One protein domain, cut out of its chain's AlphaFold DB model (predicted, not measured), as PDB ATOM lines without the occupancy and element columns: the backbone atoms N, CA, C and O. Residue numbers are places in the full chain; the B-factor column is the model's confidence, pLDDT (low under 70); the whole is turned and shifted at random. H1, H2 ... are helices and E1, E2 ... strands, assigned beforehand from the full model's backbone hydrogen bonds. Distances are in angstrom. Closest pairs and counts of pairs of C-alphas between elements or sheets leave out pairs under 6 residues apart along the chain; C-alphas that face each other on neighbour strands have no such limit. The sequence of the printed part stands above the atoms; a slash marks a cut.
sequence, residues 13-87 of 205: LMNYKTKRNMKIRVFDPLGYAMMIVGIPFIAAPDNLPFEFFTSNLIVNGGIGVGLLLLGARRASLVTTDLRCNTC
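AT A GLANCE: This is residues 13 to 87 of the 205 residues of an uncharacterized protein of Euryarchaeota archaeon (UniProt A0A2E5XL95). What shape do these atoms make? A long rod: a two-stranded antiparallel ribbon, E1 with E2, makes one half, and a hairpin of two helices, H1 and H2, continues it end to end, with the loop of residues 44 to 56 at the far tip. What is it made of? The 75 printed residues hold E1, H1, H2 and E2 in that order, a mixed class. How large is it? It is extended, with a radius of gyration of the C-alphas of 17.7 A and spans of 57 by 21 by 18 A.

IN THESE COORDINATES: Where does the first half lie? E1, residues 14 to 25, begins at C-alpha 14 (-2.875, 6.307, 59.049), is 26.8 A long and bends by 84 degrees at residue 22. H1, residues 29 to 43, is 21.8 A long. What follows? H2, residues 57 to 74, is 25.4 A long. E2, residues 76 to 84, is 24.3 A long and ends at C-alpha 84 (-2.566, 10.563, 60.618).

HOW THE PARTS SIT: How do the strands pair? E1 and E2 are antiparallel at 155 degrees, with N 15 and O 83 at 2.9 A and N 77 and O 24 at 3.0 A, within hydrogen-bond range. How do the helices stand? H1 and H2, a helical hairpin, touch at a shallow tilt of 23 degrees, opposite ways; their closest C-alphas, of Gly 31 and Gly 71, are 3.9 A apart. Are their backbones complete? Every O i to N i+4 pair is within hydrogen-bond range in H2, and 8 of 11 in H1. What stays apart? H1 and E2 are apart.

THE WHOLE: How far does it reach? The two C-alphas farthest apart, of Glu 51 and Cys 87, are 58.9 A from each other. Which link is long? H1 to H2, with 13 residues; the printed part has no cut. Where is confidence low? Residues 18 to 28, 44 to 57 and 75 to 80 have pLDDT under 70.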
ATOM      1  N   LEU A  13      -7.657   5.834  59.992       82.88
ATOM      2  CA  LEU A  13      -6.512   5.168  59.366       82.88
ATOM      3  C   LEU A  13      -5.330   6.125  59.151       82.88
ATOM      4  O   LEU A  13      -5.495   7.311  58.834       82.88
ATOM      5  N   MET A  14      -4.121   5.597  59.323       81.81
ATOM      6  CA  MET A  14      -2.875   6.307  59.049       81.81
ATOM      7  C   MET A  14      -2.400   6.027  57.626       81.81
ATOM      8  O   MET A  14      -2.616   4.954  57.075       81.81
ATOM      9  N   ASN A  15      -1.733   7.012  57.029       81.56
ATOM     10  CA  ASN A  15      -1.178   6.901  55.687       81.56
ATOM     11  C   ASN A  15       0.342   6.996  55.735       81.56
ATOM     12  O   ASN A  15       0.898   7.876  56.402       81.56
ATOM     13  N   TYR A  16       1.006   6.140  54.962       76.38
ATOM     14  CA  TYR A  16       2.437   6.259  54.722       76.38
ATOM     15  C   TYR A  16       2.712   7.525  53.910       76.38
ATOM     16  O   TYR A  16       2.220   7.694  52.792       76.38
ATOM     17  N   LYS A  17       3.511   8.433  54.471       73.12
ATOM     18  CA  LYS A  17       4.033   9.594  53.746       73.12
ATOM     19  C   LYS A  17       5.533   9.445  53.592       73.12
ATOM     20  O   LYS A  17       6.290   9.588  54.549       73.12
ATOM     21  N   THR A  18       5.955   9.205  52.358       67.25
ATOM     22  CA  THR A  18       7.367   9.194  51.993       67.25
ATOM     23  C   THR A  18       7.898  10.621  51.983       67.25
ATOM     24  O   THR A  18       7.414  11.474  51.232       67.25
ATOM     25  N   LYS A  19       8.914  10.894  52.799       64.94
ATOM     26  CA  LYS A  19       9.673  12.142  52.737       64.94
ATOM     27  C   LYS A  19      11.108  11.847  52.348       64.94
ATOM     28  O   LYS A  19      11.797  11.057  52.986       64.94
ATOM     29  N   ARG A  20      11.557  12.530  51.296       55.16
ATOM     30  CA  ARG A  20      12.956  12.527  50.881       55.16
ATOM     31  C   ARG A  20      13.643  13.724  51.516       55.16
ATOM     32  O   ARG A  20      13.301  14.865  51.200       55.16
ATOM     33  N   ASN A  21      14.572  13.472  52.428       60.69
ATOM     34  CA  ASN A  21      15.401  14.522  52.996       60.69
ATOM     35  C   ASN A  21      16.691  14.619  52.174       60.69
ATOM     36  O   ASN A  21      17.554  13.758  52.272       60.69
ATOM     37  N   MET A  22      16.804  15.667  51.356       57.34
ATOM     38  CA  MET A  22      17.989  15.905  50.518       57.34
ATOM     39  C   MET A  22      19.209  16.384  51.327       57.34
ATOM     40  O   MET A  22      20.315  16.397  50.791       57.34
ATOM     41  N   LYS A  23      19.022  16.809  52.588       53.03
ATOM     42  CA  LYS A  23      20.115  17.264  53.463       53.03
ATOM     43  C   LYS A  23      20.841  16.099  54.132       53.03
ATOM     44  O   LYS A  23      22.046  16.175  54.326       53.03
ATOM     45  N   ILE A  24      20.114  15.029  54.454       56.97
ATOM     46  CA  ILE A  24      20.674  13.852  55.124       56.97
ATOM     47  C   ILE A  24      21.021  12.809  54.066       56.97
ATOM     48  O   ILE A  24      20.151  12.367  53.309       56.97
ATOM     49  N   ARG A  25      22.296  12.412  54.017       56.41
ATOM     50  CA  ARG A  25      22.781  11.370  53.110       56.41
ATOM     51  C   ARG A  25      22.854  10.028  53.834       56.41
ATOM     52  O   ARG A  25      23.442   9.927  54.904       56.41
ATOM     53  N   VAL A  26      22.261   9.004  53.236       61.62
ATOM     54  CA  VAL A  26      22.419   7.603  53.624       61.62
ATOM     55  C   VAL A  26      23.482   6.985  52.736       61.62
ATOM     56  O   VAL A  26      23.617   7.346  51.566       61.62
ATOM     57  N   PHE A  27      24.230   6.041  53.297       58.94
ATOM     58  CA  PHE A  27      25.171   5.237  52.539       58.94
ATOM     59  C   PHE A  27      24.420   4.380  51.507       58.94
ATOM     60  O   PHE A  27      23.923   3.300  51.819       58.94
ATOM     61  N   ASP A  28      24.312   4.895  50.283       68.56
ATOM     62  CA  ASP A  28      23.882   4.153  49.100       68.56
ATOM     63  C   ASP A  28      25.105   3.946  48.193       68.56
ATOM     64  O   ASP A  28      25.578   4.920  47.592       68.56
ATOM     65  N   PRO A  29      25.653   2.721  48.091       72.25
ATOM     66  CA  PRO A  29      26.895   2.468  47.361       72.25
ATOM     67  C   PRO A  29      26.793   2.880  45.890       72.25
ATOM     68  O   PRO A  29      27.757   3.387  45.320       72.25
ATOM     69  N   LEU A  30      25.607   2.743  45.288       76.88
ATOM     70  CA  LEU A  30      25.362   3.155  43.911       76.88
ATOM     71  C   LEU A  30      25.321   4.686  43.769       76.88
ATOM     72  O   LEU A  30      25.951   5.235  42.867       76.88
ATOM     73  N   GLY A  31      24.623   5.386  44.668       77.81
ATOM     74  CA  GLY A  31      24.589   6.849  44.698       77.81
ATOM     75  C   GLY A  31      25.963   7.482  44.934       77.81
ATOM     76  O   GLY A  31      26.314   8.452  44.260       77.81
ATOM     77  N   TYR A  32      26.773   6.911  45.829       75.50
ATOM     78  CA  TYR A  32      28.152   7.359  46.059       75.50
ATOM     79  C   TYR A  32      29.068   7.076  44.869       75.50
ATOM     80  O   TYR A  32      29.827   7.964  44.484       75.50
ATOM     81  N   ALA A  33      28.955   5.905  44.233       79.88
ATOM     82  CA  ALA A  33      29.695   5.608  43.007       79.88
ATOM     83  C   ALA A  33      29.380   6.625  41.896       79.88
ATOM     84  O   ALA A  33      30.298   7.152  41.274       79.88
ATOM     85  N   MET A  34      28.105   6.982  41.704       81.81
ATOM     86  CA  MET A  34      27.701   8.017  40.741       81.81
ATOM     87  C   MET A  34      28.290   9.393  41.076       81.81
ATOM     88  O   MET A  34      28.726  10.103  40.171       81.81
ATOM     89  N   MET A  35      28.345   9.767  42.360       79.44
ATOM     90  CA  MET A  35      28.956  11.034  42.770       79.44
ATOM     91  C   MET A  35      30.468  11.052  42.520       79.44
ATOM     92  O   MET A  35      30.974  12.021  41.961       79.44
ATOM     93  N   ILE A  36      31.176   9.980  42.886       82.62
ATOM     94  CA  ILE A  36      32.627   9.847  42.682       82.62
ATOM     95  C   ILE A  36      32.961   9.898  41.190       82.62
ATOM     96  O   ILE A  36      33.874  10.617  40.795       82.62
ATOM     97  N   VAL A  37      32.191   9.190  40.360       81.75
ATOM     98  CA  VAL A  37      32.380   9.183  38.905       81.75
ATOM     99  C   VAL A  37      32.061  10.545  38.294       81.75
ATOM    100  O   VAL A  37      32.748  10.937  37.365       81.75
ATOM    101  N   GLY A  38      31.079  11.293  38.810       77.56
ATOM    102  CA  GLY A  38      30.695  12.609  38.282       77.56
ATOM    103  C   GLY A  38      31.697  13.744  38.545       77.56
ATOM    104  O   GLY A  38      31.728  14.702  37.777       77.56
ATOM    105  N   ILE A  39      32.533  13.650  39.590       80.06
ATOM    106  CA  ILE A  39      33.509  14.700  39.960       80.06
ATOM    107  C   ILE A  39      34.559  14.941  38.853       80.06
ATOM    108  O   ILE A  39      34.728  16.095  38.448       80.06
ATOM    109  N   PRO A  40      35.230  13.907  38.308       76.06
ATOM    110  CA  PRO A  40      36.160  14.057  37.188       76.06
ATOM    111  C   PRO A  40      35.576  14.755  35.951       76.06
ATOM    112  O   PRO A  40      36.273  15.548  35.324       76.06
ATOM    113  N   PHE A  41      34.291  14.532  35.639       72.81
ATOM    114  CA  PHE A  41      33.608  15.169  34.499       72.81
ATOM    115  C   PHE A  41      33.456  16.691  34.647       72.81
ATOM    116  O   PHE A  41      33.250  17.376  33.648       72.81
ATOM    117  N   ILE A  42      33.545  17.220  35.873       71.81
ATOM    118  CA  ILE A  42      33.449  18.658  36.166       71.81
ATOM    119  C   ILE A  42      34.838  19.271  36.369       71.81
ATOM    120  O   ILE A  42      35.102  20.362  35.874       71.81
ATOM    121  N   ALA A  43      35.711  18.598  37.124       70.62
ATOM    122  CA  ALA A  43      36.956  19.190  37.616       70.62
ATOM    123  C   ALA A  43      38.144  19.062  36.648       70.62
ATOM    124  O   ALA A  43      39.031  19.909  36.668       70.62
ATOM    125  N   ALA A  44      38.191  18.001  35.839       65.88
ATOM    126  CA  ALA A  44      39.313  17.745  34.938       65.88
ATOM    127  C   ALA A  44      38.873  16.901  33.725       65.88
ATOM    128  O   ALA A  44      39.351  15.775  33.558       65.88
ATOM    129  N   PRO A  45      37.964  17.422  32.877       62.22
ATOM    130  CA  PRO A  45      37.428  16.679  31.736       62.22
ATOM    131  C   PRO A  45      38.516  16.268  30.730       62.22
ATOM    132  O   PRO A  45      38.374  15.239  30.080       62.22
ATOM    133  N   ASP A  46      39.620  17.018  30.666       60.06
ATOM    134  CA  ASP A  46      40.729  16.799  29.727       60.06
ATOM    135  C   ASP A  46      41.736  15.728  30.199       60.06
ATOM    136  O   ASP A  46      42.578  15.288  29.423       60.06
ATOM    137  N   ASN A  47      41.645  15.279  31.462       60.59
ATOM    138  CA  ASN A  47      42.518  14.257  32.065       60.59
ATOM    139  C   ASN A  47      41.812  12.900  32.250       60.59
ATOM    140  O   ASN A  47      42.294  12.033  32.983       60.59
ATOM    141  N   LEU A  48      40.639  12.719  31.640       61.88
ATOM    142  CA  LEU A  48      39.896  11.468  31.720       61.88
ATOM    143  C   LEU A  48      40.523  10.414  30.789       61.88
ATOM    144  O   LEU A  48      40.649  10.668  29.595       61.88
ATOM    145  N   PRO A  49      40.844   9.199  31.277       56.31
ATOM    146  CA  PRO A  49      41.455   8.133  30.474       56.31
ATOM    147  C   PRO A  49      40.468   7.464  29.497       56.31
ATOM    148  O   PRO A  49      40.729   6.379  28.983       56.31
ATOM    149  N   PHE A  50      39.303   8.075  29.269       58.44
ATOM    150  CA  PHE A  50      38.216   7.530  28.468       58.44
ATOM    151  C   PHE A  50      38.037   8.386  27.212       58.44
ATOM    152  O   PHE A  50      37.334   9.393  27.238       58.44
ATOM    153  N   GLU A  51      38.615   7.946  26.092       54.22
ATOM    154  CA  GLU A  51      38.514   8.591  24.766       54.22
ATOM    155  C   GLU A  51      37.075   8.647  24.190       54.22
ATOM    156  O   GLU A  51      36.852   9.137  23.088       54.22
ATOM    157  N   PHE A  52      36.072   8.155  24.927       53.03
ATOM    158  CA  PHE A  52      34.668   8.079  24.508       53.03
ATOM    159  C   PHE A  52      33.908   9.413  24.554       53.03
ATOM    160  O   PHE A  52      32.835   9.519  23.956       53.03
ATOM    161  N   PHE A  53      34.403  10.420  25.277       53.06
ATOM    162  CA  PHE A  53      33.638  11.639  25.543       53.06
ATOM    163  C   PHE A  53      34.123  12.796  24.670       53.06
ATOM    164  O   PHE A  53      35.224  13.312  24.826       53.06
ATOM    165  N   THR A  54      33.268  13.202  23.731       55.84
ATOM    166  CA  THR A  54      33.464  14.337  22.821       55.84
ATOM    167  C   THR A  54      33.987  15.580  23.550       55.84
ATOM    168  O   THR A  54      33.464  15.913  24.614       55.84
ATOM    169  N   SER A  55      34.960  16.287  22.954       57.25
ATOM    170  CA  SER A  55      35.659  17.494  23.451       57.25
ATOM    171  C   SER A  55      34.775  18.742  23.640       57.25
ATOM    172  O   SER A  55      35.157  19.852  23.275       57.25
ATOM    173  N   ASN A  56      33.565  18.589  24.172       65.56
ATOM    174  CA  ASN A  56      32.652  19.684  24.439       65.56
ATOM    175  C   ASN A  56      32.454  19.811  25.953       65.56
ATOM    176  O   ASN A  56      31.681  19.072  26.567       65.56
ATOM    177  N   LEU A  57      33.177  20.764  26.546       67.12
ATOM    178  CA  LEU A  57      33.200  21.067  27.980       67.12
ATOM    179  C   LEU A  57      31.788  21.192  28.585       67.12
ATOM    180  O   LEU A  57      31.541  20.744  29.702       67.12
ATOM    181  N   ILE A  58      30.844  21.743  27.816       70.88
ATOM    182  CA  ILE A  58      29.448  21.942  28.226       70.88
ATOM    183  C   ILE A  58      28.715  20.600  28.381       70.88
ATOM    184  O   ILE A  58      27.951  20.412  29.328       70.88
ATOM    185  N   VAL A  59      28.961  19.650  27.475       72.75
ATOM    186  CA  VAL A  59      28.318  18.327  27.490       72.75
ATOM    187  C   VAL A  59      28.862  17.487  28.644       72.75
ATOM    188  O   VAL A  59      28.083  16.925  29.413       72.75
ATOM    189  N   ASN A  60      30.186  17.470  28.825       71.62
ATOM    190  CA  ASN A  60      30.830  16.728  29.912       71.62
ATOM    191  C   ASN A  60      30.456  17.299  31.286       71.62
ATOM    192  O   ASN A  60      30.070  16.542  32.178       71.62
ATOM    193  N   GLY A  61      30.440  18.629  31.425       75.62
ATOM    194  CA  GLY A  61      29.954  19.291  32.635       75.62
ATOM    195  C   GLY A  61      28.487  18.964  32.933       75.62
ATOM    196  O   GLY A  61      28.141  18.666  34.075       75.62
ATOM    197  N   GLY A  62      27.626  18.930  31.908       81.31
ATOM    198  CA  GLY A  62      26.221  18.532  32.046       81.31
ATOM    199  C   GLY A  62      26.045  17.094  32.546       81.31
ATOM    200  O   GLY A  62      25.235  16.850  33.444       81.31
ATOM    201  N   ILE A  63      26.838  16.153  32.026       81.19
ATOM    202  CA  ILE A  63      26.849  14.752  32.477       81.19
ATOM    203  C   ILE A  63      27.338  14.657  33.927       81.19
ATOM    204  O   ILE A  63      26.687  14.007  34.747       81.19
ATOM    205  N   GLY A  64      28.433  15.342  34.269       81.56
ATOM    206  CA  GLY A  64      28.980  15.363  35.626       81.56
ATOM    207  C   GLY A  64      27.986  15.908  36.652       81.56
ATOM    208  O   GLY A  64      27.721  15.264  37.670       81.56
ATOM    209  N   VAL A  65      27.353  17.047  36.356       83.94
ATOM    210  CA  VAL A  65      26.304  17.632  37.209       83.94
ATOM    211  C   VAL A  65      25.093  16.700  37.304       83.94
ATOM    212  O   VAL A  65      24.550  16.506  38.394       83.94
ATOM    213  N   GLY A  66      24.689  16.073  36.196       84.50
ATOM    214  CA  GLY A  66      23.611  15.085  36.177       84.50
ATOM    215  C   GLY A  66      23.886  13.891  37.096       84.50
ATOM    216  O   GLY A  66      23.024  13.524  37.897       84.50
ATOM    217  N   LEU A  67      25.096  13.328  37.036       84.19
ATOM    218  CA  LEU A  67      25.537  12.223  37.893       84.19
ATOM    219  C   LEU A  67      25.616  12.628  39.366       84.19
ATOM    220  O   LEU A  67      25.155  11.872  40.222       84.19
ATOM    221  N   LEU A  68      26.112  13.831  39.670       82.62
ATOM    222  CA  LEU A  68      26.114  14.361  41.035       82.62
ATOM    223  C   LEU A  68      24.696  14.511  41.588       82.62
ATOM    224  O   LEU A  68      24.428  14.078  42.708       82.62
ATOM    225  N   LEU A  69      23.768  15.089  40.820       83.12
ATOM    226  CA  LEU A  69      22.383  15.287  41.256       83.12
ATOM    227  C   LEU A  69      21.638  13.958  41.418       83.12
ATOM    228  O   LEU A  69      20.887  13.784  42.383       83.12
ATOM    229  N   LEU A  70      21.844  13.016  40.496       82.38
ATOM    230  CA  LEU A  70      21.251  11.684  40.560       82.38
ATOM    231  C   LEU A  70      21.819  10.891  41.745       82.38
ATOM    232  O   LEU A  70      21.049  10.324  42.525       82.38
ATOM    233  N   GLY A  71      23.142  10.913  41.908       78.38
ATOM    234  CA  GLY A  71      23.854  10.286  43.015       78.38
ATOM    235  C   GLY A  71      23.427  10.863  44.358       78.38
ATOM    236  O   GLY A  71      23.059  10.110  45.256       78.38
ATOM    237  N   ALA A  72      23.319  12.190  44.467       76.50
ATOM    238  CA  ALA A  72      22.792  12.859  45.652       76.50
ATOM    239  C   ALA A  72      21.334  12.466  45.935       76.50
ATOM    240  O   ALA A  72      20.992  12.201  47.083       76.50
ATOM    241  N   ARG A  73      20.467  12.369  44.916       75.81
ATOM    242  CA  ARG A  73      19.069  11.906  45.072       75.81
ATOM    243  C   ARG A  73      18.961  10.459  45.545       75.81
ATOM    244  O   ARG A  73      18.009  10.125  46.257       75.81
ATOM    245  N   ARG A  74      19.870   9.600  45.088       71.50
ATOM    246  CA  ARG A  74      19.941   8.178  45.448       71.50
ATOM    247  C   ARG A  74      20.487   7.991  46.860       71.50
ATOM    248  O   ARG A  74      19.861   7.302  47.653       71.50
ATOM    249  N   ALA A  75      21.540   8.728  47.194       63.97
ATOM    250  CA  ALA A  75      22.091   8.813  48.538       63.97
ATOM    251  C   ALA A  75      21.220   9.639  49.500       63.97
ATOM    252  O   ALA A  75      21.537   9.717  50.678       63.97
ATOM    253  N   SER A  76      20.136  10.278  49.051       61.38
ATOM    254  CA  SER A  76      19.246  11.027  49.947       61.38
ATOM    255  C   SER A  76      18.416  10.078  50.797       61.38
ATOM    256  O   SER A  76      17.808   9.139  50.278       61.38
ATOM    257  N   LEU A  77      18.309  10.386  52.087       54.75
ATOM    258  CA  LEU A  77      17.484   9.639  53.025       54.75
ATOM    259  C   LEU A  77      16.013   9.644  52.579       54.75
ATOM    260  O   LEU A  77      15.364  10.692  52.508       54.75
ATOM    261  N   VAL A  78      15.478   8.453  52.311       60.41
ATOM    262  CA  VAL A  78      14.044   8.223  52.129       60.41
ATOM    263  C   VAL A  78      13.517   7.625  53.423       60.41
ATOM    264  O   VAL A  78      13.832   6.487  53.749       60.41
ATOM    265  N   THR A  79      12.717   8.397  54.155       62.50
ATOM    266  CA  THR A  79      11.986   7.890  55.324       62.50
ATOM    267  C   THR A  79      10.520   7.728  54.963       62.50
ATOM    268  O   THR A  79       9.921   8.576  54.290       62.50
ATOM    269  N   THR A  80       9.952   6.605  55.379       62.72
ATOM    270  CA  THR A  80       8.519   6.340  55.329       62.72
ATOM    271  C   THR A  80       7.983   6.501  56.735       62.72
ATOM    272  O   THR A  80       8.243   5.661  57.588       62.72
ATOM    273  N   ASP A  81       7.255   7.589  56.974       70.81
ATOM    274  CA  ASP A  81       6.587   7.792  58.256       70.81
ATOM    275  C   ASP A  81       5.099   7.503  58.107       70.81
ATOM    276  O   ASP A  81       4.459   7.937  57.138       70.81
ATOM    277  N   LEU A  82       4.524   6.867  59.118       79.19
ATOM    278  CA  LEU A  82       3.081   6.753  59.266       79.19
ATOM    279  C   LEU A  82       2.542   8.066  59.827       79.19
ATOM    280  O   LEU A  82       2.918   8.494  60.920       79.19
ATOM    281  N   ARG A  83       1.652   8.733  59.085       83.12
ATOM    282  CA  ARG A  83       1.007   9.975  59.531       83.12
ATOM    283  C   ARG A  83      -0.506   9.856  59.531       83.12
ATOM    284  O   ARG A  83      -1.110   9.409  58.559       83.12
ATOM    285  N   CYS A  84      -1.126  10.358  60.592       84.94
ATOM    286  CA  CYS A  84      -2.566  10.563  60.618       84.94
ATOM    287  C   CYS A  84      -2.894  11.908  59.956       84.94
ATOM    288  O   CYS A  84      -2.332  12.937  60.333       84.94
ATOM    289  N   ASN A  85      -3.805  11.917  58.981       81.62
ATOM    290  CA  ASN A  85      -4.235  13.156  58.320       81.62
ATOM    291  C   ASN A  85      -5.186  13.993  59.192       81.62
ATOM    292  O   ASN A  85      -5.292  15.196  58.977       81.62
ATOM    293  N   THR A  86      -5.843  13.374  60.176       83.88
ATOM    294  CA  THR A  86      -6.824  14.032  61.048       83.88
ATOM    295  C   THR A  86      -6.143  14.755  62.212       83.88
ATOM    296  O   THR A  86      -6.256  15.969  62.347       83.88
ATOM    297  N   CYS A  87      -5.382  14.034  63.046       83.62
ATOM    298  CA  CYS A  87      -4.740  14.615  64.234       83.62
ATOM    299  C   CYS A  87      -3.305  15.104  63.996       83.62
ATOM    300  O   CYS A  87      -2.696  15.688  64.893       83.62
TER     301      CYS A  87